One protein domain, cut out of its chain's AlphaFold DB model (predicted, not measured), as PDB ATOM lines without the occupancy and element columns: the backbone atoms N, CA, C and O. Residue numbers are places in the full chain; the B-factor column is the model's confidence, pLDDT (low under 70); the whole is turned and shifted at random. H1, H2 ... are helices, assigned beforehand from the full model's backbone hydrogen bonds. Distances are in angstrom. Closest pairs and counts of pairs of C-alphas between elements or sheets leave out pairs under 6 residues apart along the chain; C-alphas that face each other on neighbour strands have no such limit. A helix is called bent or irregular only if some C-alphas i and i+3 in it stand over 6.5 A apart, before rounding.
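This is residues 19 to 83 of the 274 residues of an uncharacterized protein of Clastoptera arizonana (Arizona spittle bug) (UniProt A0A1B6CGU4). A single long helix, H2, makes the length of this domain, and a much shorter helix, H1, packs at a steep tilt on its beginning, where residues 27 to 31 of H1 touch residues 39 to 46 of H2. Beyond that meeting place H2 sticks out as a long arm, with residues 48 to 74 standing free. The printed part has 65 residues with two named helices, H1 then H2, and no named strand; its class is all helix. It is extended, with a radius of gyration of the C-alphas of 21.1 A, and spans 65 by 19 by 18 A.

H1, residues 20 to 34, is joined by a tight link of 4 residues to H2, residues 39 to 80. The two helices touch, and their closest C-alphas, those of Ile 27 and Ile 43, are 7.1 A apart. Their lines stand at a steep tilt of 64 degrees, and they run opposite ways. Their centres are 24.9 A apart. In both H1 and H2, every O i to N i+4 pair is within hydrogen-bond range.

H1 has 15 residues, begins with C-alpha 20 at (26.832, -26.204, 11.008) and measures 21.2 A from first to last C-alpha. H2 has 42 residues and measures 60.8 A, from C-alpha 39 at (26.037, -34.505, -5.697) to C-alpha 80 at (60.734, -46.700, 42.705). Neither helix is bent.

The two C-alphas farthest apart, those of Ser 37 and Gly 82, are 66.0 A apart. Residues 76 to 82, of which 76 to 80 belong to H2, also stand free. The printed part has no cut. The mean pLDDT of the printed part is 93.9, and no printed residue is under 70.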
ATOM      1  N   GLY A  19      28.996 -25.212  14.582       92.56
ATOM      2  CA  GLY A  19      29.634 -26.166  13.670       92.56
ATOM      3  C   GLY A  19      28.871 -26.416  12.363       92.56
ATOM      4  O   GLY A  19      29.427 -27.026  11.449       92.56
ATOM      5  N   LEU A  20      27.607 -25.977  12.235       93.62
ATOM      6  CA  LEU A  20      26.832 -26.204  11.008       93.62
ATOM      7  C   LEU A  20      27.402 -25.419   9.826       93.62
ATOM      8  O   LEU A  20      27.455 -25.941   8.715       93.62
ATOM      9  N   HIS A  21      27.816 -24.172  10.051       95.31
ATOM     10  CA  HIS A  21      28.358 -23.335   8.986       95.31
ATOM     11  C   HIS A  21      29.677 -23.909   8.458       95.31
ATOM     12  O   HIS A  21      29.874 -23.987   7.250       95.31
ATOM     13  N   GLU A  22      30.545 -24.365   9.355       95.88
ATOM     14  CA  GLU A  22      31.822 -25.008   9.057       95.88
ATOM     15  C   GLU A  22      31.610 -26.305   8.271       95.88
ATOM     16  O   GLU A  22      32.218 -26.499   7.221       95.88
ATOM     17  N   LEU A  23      30.667 -27.146   8.712       94.88
ATOM     18  CA  LEU A  23      30.314 -28.370   7.999       94.88
ATOM     19  C   LEU A  23      29.773 -28.072   6.594       94.88
ATOM     20  O   LEU A  23      30.188 -28.698   5.620       94.88
ATOM     21  N   MET A  24      28.850 -27.114   6.474       96.31
ATOM     22  CA  MET A  24      28.278 -26.729   5.182       96.31
ATOM     23  C   MET A  24      29.323 -26.110   4.253       96.31
ATOM     24  O   MET A  24      29.297 -26.370   3.048       96.31
ATOM     25  N   TRP A  25      30.251 -25.327   4.801       96.19
ATOM     26  CA  TRP A  25      31.385 -24.765   4.077       96.19
ATOM     27  C   TRP A  25      32.295 -25.866   3.527       96.19
ATOM     28  O   TRP A  25      32.591 -25.862   2.332       96.19
ATOM     29  N   ASP A  26      32.670 -26.843   4.353       96.19
ATOM     30  CA  ASP A  26      33.551 -27.943   3.950       96.19
ATOM     31  C   ASP A  26      32.908 -28.844   2.894       96.19
ATOM     32  O   ASP A  26      33.539 -29.158   1.882       96.19
ATOM     33  N   ILE A  27      31.626 -29.190   3.063       95.81
ATOM     34  CA  ILE A  27      30.873 -29.939   2.047       95.81
ATOM     35  C   ILE A  27      30.857 -29.161   0.728       95.81
ATOM     36  O   ILE A  27      31.162 -29.722  -0.324       95.81
ATOM     37  N   SER A  28      30.522 -27.868   0.779       96.62
ATOM     38  CA  SER A  28      30.435 -27.025  -0.418       96.62
ATOM     39  C   SER A  28      31.788 -26.921  -1.121       96.62
ATOM     40  O   SER A  28      31.864 -27.063  -2.341       96.62
ATOM     41  N   LYS A  29      32.871 -26.751  -0.359       97.38
ATOM     42  CA  LYS A  29      34.242 -26.713  -0.870       97.38
ATOM     43  C   LYS A  29      34.630 -28.023  -1.557       97.38
ATOM     44  O   LYS A  29      35.175 -27.996  -2.658       97.38
ATOM     45  N   GLU A  30      34.320 -29.165  -0.952       96.25
ATOM     46  CA  GLU A  30      34.636 -30.482  -1.518       96.25
ATOM     47  C   GLU A  30      33.818 -30.804  -2.775       96.25
ATOM     48  O   GLU A  30      34.357 -31.379  -3.726       96.25
ATOM     49  N   VAL A  31      32.548 -30.386  -2.823       97.38
ATOM     50  CA  VAL A  31      31.708 -30.494  -4.027       97.38
ATOM     51  C   VAL A  31      32.271 -29.623  -5.153       97.38
ATOM     52  O   VAL A  31      32.410 -30.101  -6.280       97.38
ATOM     53  N   LEU A  32      32.656 -28.378  -4.854       96.94
ATOM     54  CA  LEU A  32      33.229 -27.463  -5.844       96.94
ATOM     55  C   LEU A  32      34.596 -27.927  -6.362       96.94
ATOM     56  O   LEU A  32      34.894 -27.719  -7.536       96.94
ATOM     57  N   HIS A  33      35.415 -28.575  -5.530       96.75
ATOM     58  CA  HIS A  33      36.700 -29.123  -5.970       96.75
ATOM     59  C   HIS A  33      36.553 -30.358  -6.856       96.75
ATOM     60  O   HIS A  33      37.257 -30.481  -7.854       96.75
ATOM     61  N   LYS A  34      35.678 -31.297  -6.481       95.81
ATOM     62  CA  LYS A  34      35.587 -32.596  -7.162       95.81
ATOM     63  C   LYS A  34      34.593 -32.619  -8.318       95.81
ATOM     64  O   LYS A  34      34.648 -33.558  -9.101       95.81
ATOM     65  N   GLN A  35      33.715 -31.615  -8.419       96.88
ATOM     66  CA  GLN A  35      32.708 -31.474  -9.481       96.88
ATOM     67  C   GLN A  35      31.984 -32.804  -9.793       96.88
ATOM     68  O   GLN A  35      32.026 -33.287 -10.928       96.88
ATOM     69  N   PRO A  36      31.375 -33.462  -8.786       96.44
ATOM     70  CA  PRO A  36      30.781 -34.779  -8.972       96.44
ATOM     71  C   PRO A  36      29.527 -34.711  -9.853       96.44
ATOM     72  O   PRO A  36      28.724 -33.788  -9.739       96.44
ATOM     73  N   SER A  37      29.314 -35.739 -10.679       96.06
ATOM     74  CA  SER A  37      28.105 -35.861 -11.507       96.06
ATOM     75  C   SER A  37      26.838 -36.103 -10.678       96.06
ATOM     76  O   SER A  37      25.768 -35.626 -11.043       96.06
ATOM     77  N   ASP A  38      26.963 -36.821  -9.555       97.06
ATOM     78  CA  ASP A  38      25.896 -37.017  -8.570       97.06
ATOM     79  C   ASP A  38      26.322 -36.423  -7.223       97.06
ATOM     80  O   ASP A  38      27.144 -36.983  -6.488       97.06
ATOM     81  N   ILE A  39      25.748 -35.261  -6.914       96.25
ATOM     82  CA  ILE A  39      26.037 -34.505  -5.697       96.25
ATOM     83  C   ILE A  39      25.522 -35.250  -4.459       96.25
ATOM     84  O   ILE A  39      26.204 -35.270  -3.435       96.25
ATOM     85  N   TYR A  40      24.361 -35.905  -4.532       96.94
ATOM     86  CA  TYR A  40      23.760 -36.570  -3.373       96.94
ATOM     87  C   TYR A  40      24.590 -37.773  -2.935       96.94
ATOM     88  O   TYR A  40      24.934 -37.903  -1.757       96.94
ATOM     89  N   PHE A  41      24.971 -38.624  -3.889       97.12
ATOM     90  CA  PHE A  41      25.808 -39.784  -3.601       97.12
ATOM     91  C   PHE A  41      27.204 -39.380  -3.113       97.12
ATOM     92  O   PHE A  41      27.759 -40.014  -2.208       97.12
ATOM     93  N   PHE A  42      27.755 -38.298  -3.669       97.50
ATOM     94  CA  PHE A  42      29.026 -37.741  -3.224       97.50
ATOM     95  C   PHE A  42      28.964 -37.251  -1.770       97.50
ATOM     96  O   PHE A  42      29.802 -37.656  -0.962       97.50
ATOM     97  N   ILE A  43      27.957 -36.442  -1.418       96.75
ATOM     98  CA  ILE A  43      27.784 -35.921  -0.053       96.75
ATOM     99  C   ILE A  43      27.583 -37.070   0.938       96.75
ATOM    100  O   ILE A  43      28.233 -37.088   1.982       96.75
ATOM    101  N   TYR A  44      26.754 -38.066   0.600       97.25
ATOM    102  CA  TYR A  44      26.573 -39.256   1.437       97.25
ATOM    103  C   TYR A  44      27.907 -39.963   1.707       97.25
ATOM    104  O   TYR A  44      28.250 -40.230   2.861       97.25
ATOM    105  N   LYS A  45      28.695 -40.236   0.658       97.06
ATOM    106  CA  LYS A  45      30.005 -40.886   0.801       97.06
ATOM    107  C   LYS A  45      30.978 -40.057   1.628       97.06
ATOM    108  O   LYS A  45      31.702 -40.619   2.453       97.06
ATOM    109  N   TYR A  46      30.998 -38.747   1.412       95.88
ATOM    110  CA  TYR A  46      31.859 -37.826   2.139       95.88
ATOM    111  C   TYR A  46      31.522 -37.815   3.635       95.88
ATOM    112  O   TYR A  46      32.385 -38.115   4.459       95.88
ATOM    113  N   LEU A  47      30.253 -37.588   3.984       96.50
ATOM    114  CA  LEU A  47      29.793 -37.571   5.373       96.50
ATOM    115  C   LEU A  47      29.980 -38.923   6.062       96.50
ATOM    116  O   LEU A  47      30.438 -38.970   7.201       96.50
ATOM    117  N   ASN A  48      29.702 -40.027   5.368       96.06
ATOM    118  CA  ASN A  48      29.924 -41.365   5.911       96.06
ATOM    119  C   ASN A  48      31.414 -41.619   6.205       96.06
ATOM    120  O   ASN A  48      31.761 -42.214   7.221       96.06
ATOM    121  N   SER A  49      32.311 -41.131   5.344       95.62
ATOM    122  CA  SER A  49      33.758 -41.238   5.571       95.62
ATOM    123  C   SER A  49      34.209 -40.389   6.763       95.62
ATOM    124  O   SER A  49      35.006 -40.857   7.573       95.62
ATOM    125  N   MET A  50      33.663 -39.178   6.915       94.00
ATOM    126  CA  MET A  50      33.925 -38.308   8.069       94.00
ATOM    127  C   MET A  50      33.414 -38.909   9.385       94.00
ATOM    128  O   MET A  50      34.109 -38.839  10.396       94.00
ATOM    129  N   LEU A  51      32.241 -39.552   9.380       95.94
ATOM    130  CA  LEU A  51      31.714 -40.255  10.554       95.94
ATOM    131  C   LEU A  51      32.609 -41.428  10.961       95.94
ATOM    132  O   LEU A  51      33.006 -41.510  12.121       95.94
ATOM    133  N   LYS A  52      33.002 -42.271   9.999       95.75
ATOM    134  CA  LYS A  52      33.935 -43.380  10.249       95.75
ATOM    135  C   LYS A  52      35.264 -42.890  10.813       95.75
ATOM    136  O   LYS A  52      35.780 -43.474  11.760       95.75
ATOM    137  N   LEU A  53      35.803 -41.805  10.256       95.12
ATOM    138  CA  LEU A  53      37.036 -41.201  10.751       95.12
ATOM    139  C   LEU A  53      36.866 -40.695  12.185       95.12
ATOM    140  O   LEU A  53      37.713 -40.964  13.027       95.12
ATOM    141  N   ARG A  54      35.758 -40.011  12.489       95.38
ATOM    142  CA  ARG A  54      35.465 -39.527  13.842       95.38
ATOM    143  C   ARG A  54      35.399 -40.669  14.857       95.38
ATOM    144  O   ARG A  54      35.945 -40.531  15.949       95.38
ATOM    145  N   GLU A  55      34.730 -41.766  14.519       94.81
ATOM    146  CA  GLU A  55      34.630 -42.944  15.387       94.81
ATOM    147  C   GLU A  55      35.993 -43.606  15.594       94.81
ATOM    148  O   GLU A  55      36.379 -43.865  16.733       94.81
ATOM    149  N   ALA A  56      36.759 -43.793  14.517       93.81
ATOM    150  CA  ALA A  56      38.110 -44.336  14.593       93.81
ATOM    151  C   ALA A  56      39.027 -43.464  15.465       93.81
ATOM    152  O   ALA A  56      39.709 -43.988  16.342       93.81
ATOM    153  N   THR A  57      38.995 -42.140  15.289       95.62
ATOM    154  CA  THR A  57      39.780 -41.200  16.100       95.62
ATOM    155  C   THR A  57      39.350 -41.226  17.562       95.62
ATOM    156  O   THR A  57      40.204 -41.259  18.441       95.62
ATOM    157  N   LYS A  58      38.043 -41.257  17.851       95.69
ATOM    158  CA  LYS A  58      37.548 -41.339  19.234       95.69
ATOM    159  C   LYS A  58      38.042 -42.612  19.923       95.69
ATOM    160  O   LYS A  58      38.498 -42.542  21.058       95.69
ATOM    161  N   ASN A  59      37.978 -43.746  19.231       93.50
ATOM    162  CA  ASN A  59      38.464 -45.016  19.762       93.50
ATOM    163  C   ASN A  59      39.987 -44.995  19.952       93.50
ATOM    164  O   ASN A  59      40.479 -45.459  20.974       93.50
ATOM    165  N   ALA A  60      40.729 -44.411  19.007       93.38
ATOM    166  CA  ALA A  60      42.179 -44.283  19.105       93.38
ATOM    167  C   ALA A  60      42.610 -43.424  20.303       93.38
ATOM    168  O   ALA A  60      43.560 -43.791  20.985       93.38
ATOM    169  N   VAL A  61      41.905 -42.324  20.589       94.69
ATOM    170  CA  VAL A  61      42.194 -41.472  21.758       94.69
ATOM    171  C   VAL A  61      42.063 -42.264  23.057       94.69
ATOM    172  O   VAL A  61      42.978 -42.222  23.867       94.69
ATOM    173  N   VAL A  62      40.988 -43.044  23.216       93.50
ATOM    174  CA  VAL A  62      40.789 -43.880  24.414       93.50
ATOM    175  C   VAL A  62      41.933 -44.882  24.580       93.50
ATOM    176  O   VAL A  62      42.524 -44.967  25.648       93.50
ATOM    177  N   VAL A  63      42.303 -45.584  23.506       92.62
ATOM    178  CA  VAL A  63      43.402 -46.563  23.542       92.62
ATOM    179  C   VAL A  63      44.737 -45.902  23.892       92.62
ATOM    180  O   VAL A  63      45.526 -46.462  24.649       92.62
ATOM    181  N   VAL A  64      45.012 -44.715  23.346       93.25
ATOM    182  CA  VAL A  64      46.239 -43.973  23.661       93.25
ATOM    183  C   VAL A  64      46.244 -43.533  25.121       93.25
ATOM    184  O   VAL A  64      47.266 -43.707  25.781       93.25
ATOM    185  N   ASP A  65      45.128 -43.019  25.636       93.69
ATOM    186  CA  ASP A  65      45.009 -42.630  27.043       93.69
ATOM    187  C   ASP A  65      45.248 -43.831  27.972       93.69
ATOM    188  O   ASP A  65      46.005 -43.718  28.937       93.69
ATOM    189  N   ASP A  66      44.692 -45.000  27.645       91.94
ATOM    190  CA  ASP A  66      44.907 -46.237  28.405       91.94
ATOM    191  C   ASP A  66      46.388 -46.653  28.409       91.94
ATOM    192  O   ASP A  66      46.959 -46.907  29.473       91.94
ATOM    193  N   ILE A  67      47.053 -46.640  27.246       90.69
ATOM    194  CA  ILE A  67      48.487 -46.966  27.123       90.69
ATOM    195  C   ILE A  67      49.351 -45.963  27.898       90.69
ATOM    196  O   ILE A  67      50.327 -46.343  28.553       90.69
ATOM    197  N   VAL A  68      49.031 -44.670  27.828       92.94
ATOM    198  CA  VAL A  68      49.769 -43.625  28.553       92.94
ATOM    199  C   VAL A  68      49.600 -43.803  30.063       92.94
ATOM    200  O   VAL A  68      50.580 -43.702  30.802       92.94
ATOM    201  N   ASN A  69      48.397 -44.139  30.528       91.50
ATOM    202  CA  ASN A  69      48.139 -44.400  31.941       91.50
ATOM    203  C   ASN A  69      48.868 -45.659  32.434       91.50
ATOM    204  O   ASN A  69      49.554 -45.605  33.454       91.50
ATOM    205  N   GLU A  70      48.797 -46.768  31.696       86.50
ATOM    206  CA  GLU A  70      49.497 -48.008  32.054       86.50
ATOM    207  C   GLU A  70      51.021 -47.815  32.052       86.50
ATOM    208  O   GLU A  70      51.715 -48.180  33.006       86.50
ATOM    209  N   SER A  71      51.558 -47.173  31.011       87.12
ATOM    210  CA  SER A  71      52.994 -46.891  30.925       87.12
ATOM    211  C   SER A  71      53.474 -45.946  32.029       87.12
ATOM    212  O   SER A  71      54.584 -46.127  32.532       87.12
ATOM    213  N   SER A  72      52.641 -44.997  32.471       89.88
ATOM    214  CA  SER A  72      52.927 -44.131  33.622       89.88
ATOM    215  C   SER A  72      53.134 -44.940  34.905       89.88
ATOM    216  O   SER A  72      54.115 -44.715  35.620       89.88
ATOM    217  N   GLU A  73      52.283 -45.931  35.179       88.44
ATOM    218  CA  GLU A  73      52.439 -46.807  36.348       88.44
ATOM    219  C   GLU A  73      53.705 -47.670  36.256       88.44
ATOM    220  O   GLU A  73      54.473 -47.763  37.218       88.44
ATOM    221  N   ILE A  74      53.998 -48.232  35.078       87.00
ATOM    222  CA  ILE A  74      55.230 -49.004  34.847       87.00
ATOM    223  C   ILE A  74      56.470 -48.134  35.102       87.00
ATOM    224  O   ILE A  74      57.399 -48.555  35.795       87.00
ATOM    225  N   VAL A  75      56.485 -46.901  34.588       88.00
ATOM    226  CA  VAL A  75      57.593 -45.959  34.793       88.00
ATOM    227  C   VAL A  75      57.741 -45.601  36.273       88.00
ATOM    228  O   VAL A  75      58.866 -45.594  36.778       88.00
ATOM    229  N   LYS A  76      56.641 -45.375  37.003       89.69
ATOM    230  CA  LYS A  76      56.681 -45.162  38.463       89.69
ATOM    231  C   LYS A  76      57.309 -46.352  39.184       89.69
ATOM    232  O   LYS A  76      58.180 -46.150  40.026       89.69
ATOM    233  N   HIS A  77      56.932 -47.582  38.838       88.00
ATOM    234  CA  HIS A  77      57.522 -48.781  39.436       88.00
ATOM    235  C   HIS A  77      59.024 -48.900  39.161       88.00
ATOM    236  O   HIS A  77      59.794 -49.171  40.081       88.00
ATOM    237  N   ILE A  78      59.455 -48.652  37.923       89.00
ATOM    238  CA  ILE A  78      60.877 -48.689  37.544       89.00
ATOM    239  C   ILE A  78      61.677 -47.633  38.318       89.00
ATOM    240  O   ILE A  78      62.758 -47.942  38.832       89.00
ATOM    241  N   ASN A  79      61.119 -46.426  38.455       89.38
ATOM    242  CA  ASN A  79      61.717 -45.339  39.227       89.38
ATOM    243  C   ASN A  79      61.801 -45.679  40.723       89.38
ATOM    244  O   ASN A  79      62.845 -45.466  41.332       89.38
ATOM    245  N   ASN A  80      60.748 -46.264  41.303       91.44
ATOM    246  CA  ASN A  80      60.734 -46.700  42.705       91.44
ATOM    247  C   ASN A  80      61.781 -47.786  42.989       91.44
ATOM    248  O   ASN A  80      62.350 -47.831  44.074       91.44
ATOM    249  N   LEU A  81      62.058 -48.645  42.007       88.44
ATOM    250  CA  LEU A  81      63.108 -49.660  42.084       88.44
ATOM    251  C   LEU A  81      64.521 -49.073  41.909       88.44
ATOM    252  O   LEU A  81      65.499 -49.806  42.047       88.44
ATOM    253  N   GLY A  82      64.652 -47.781  41.585       89.62
ATOM    254  CA  GLY A  82      65.941 -47.135  41.324       89.62
ATOM    255  C   GLY A  82      66.653 -47.697  40.090       89.62
ATOM    256  O   GLY A  82      67.881 -47.671  40.013       89.62
ATOM    257  N   THR A  83      65.899 -48.249  39.137       89.88
ATOM    258  CA  THR A  83      66.444 -48.886  37.931       89.88
ATOM    259  C   THR A  83      66.181 -48.047  36.686       89.88
ATOM    260  O   THR A  83      65.413 -47.090  36.707       89.88
TER     261      THR A  83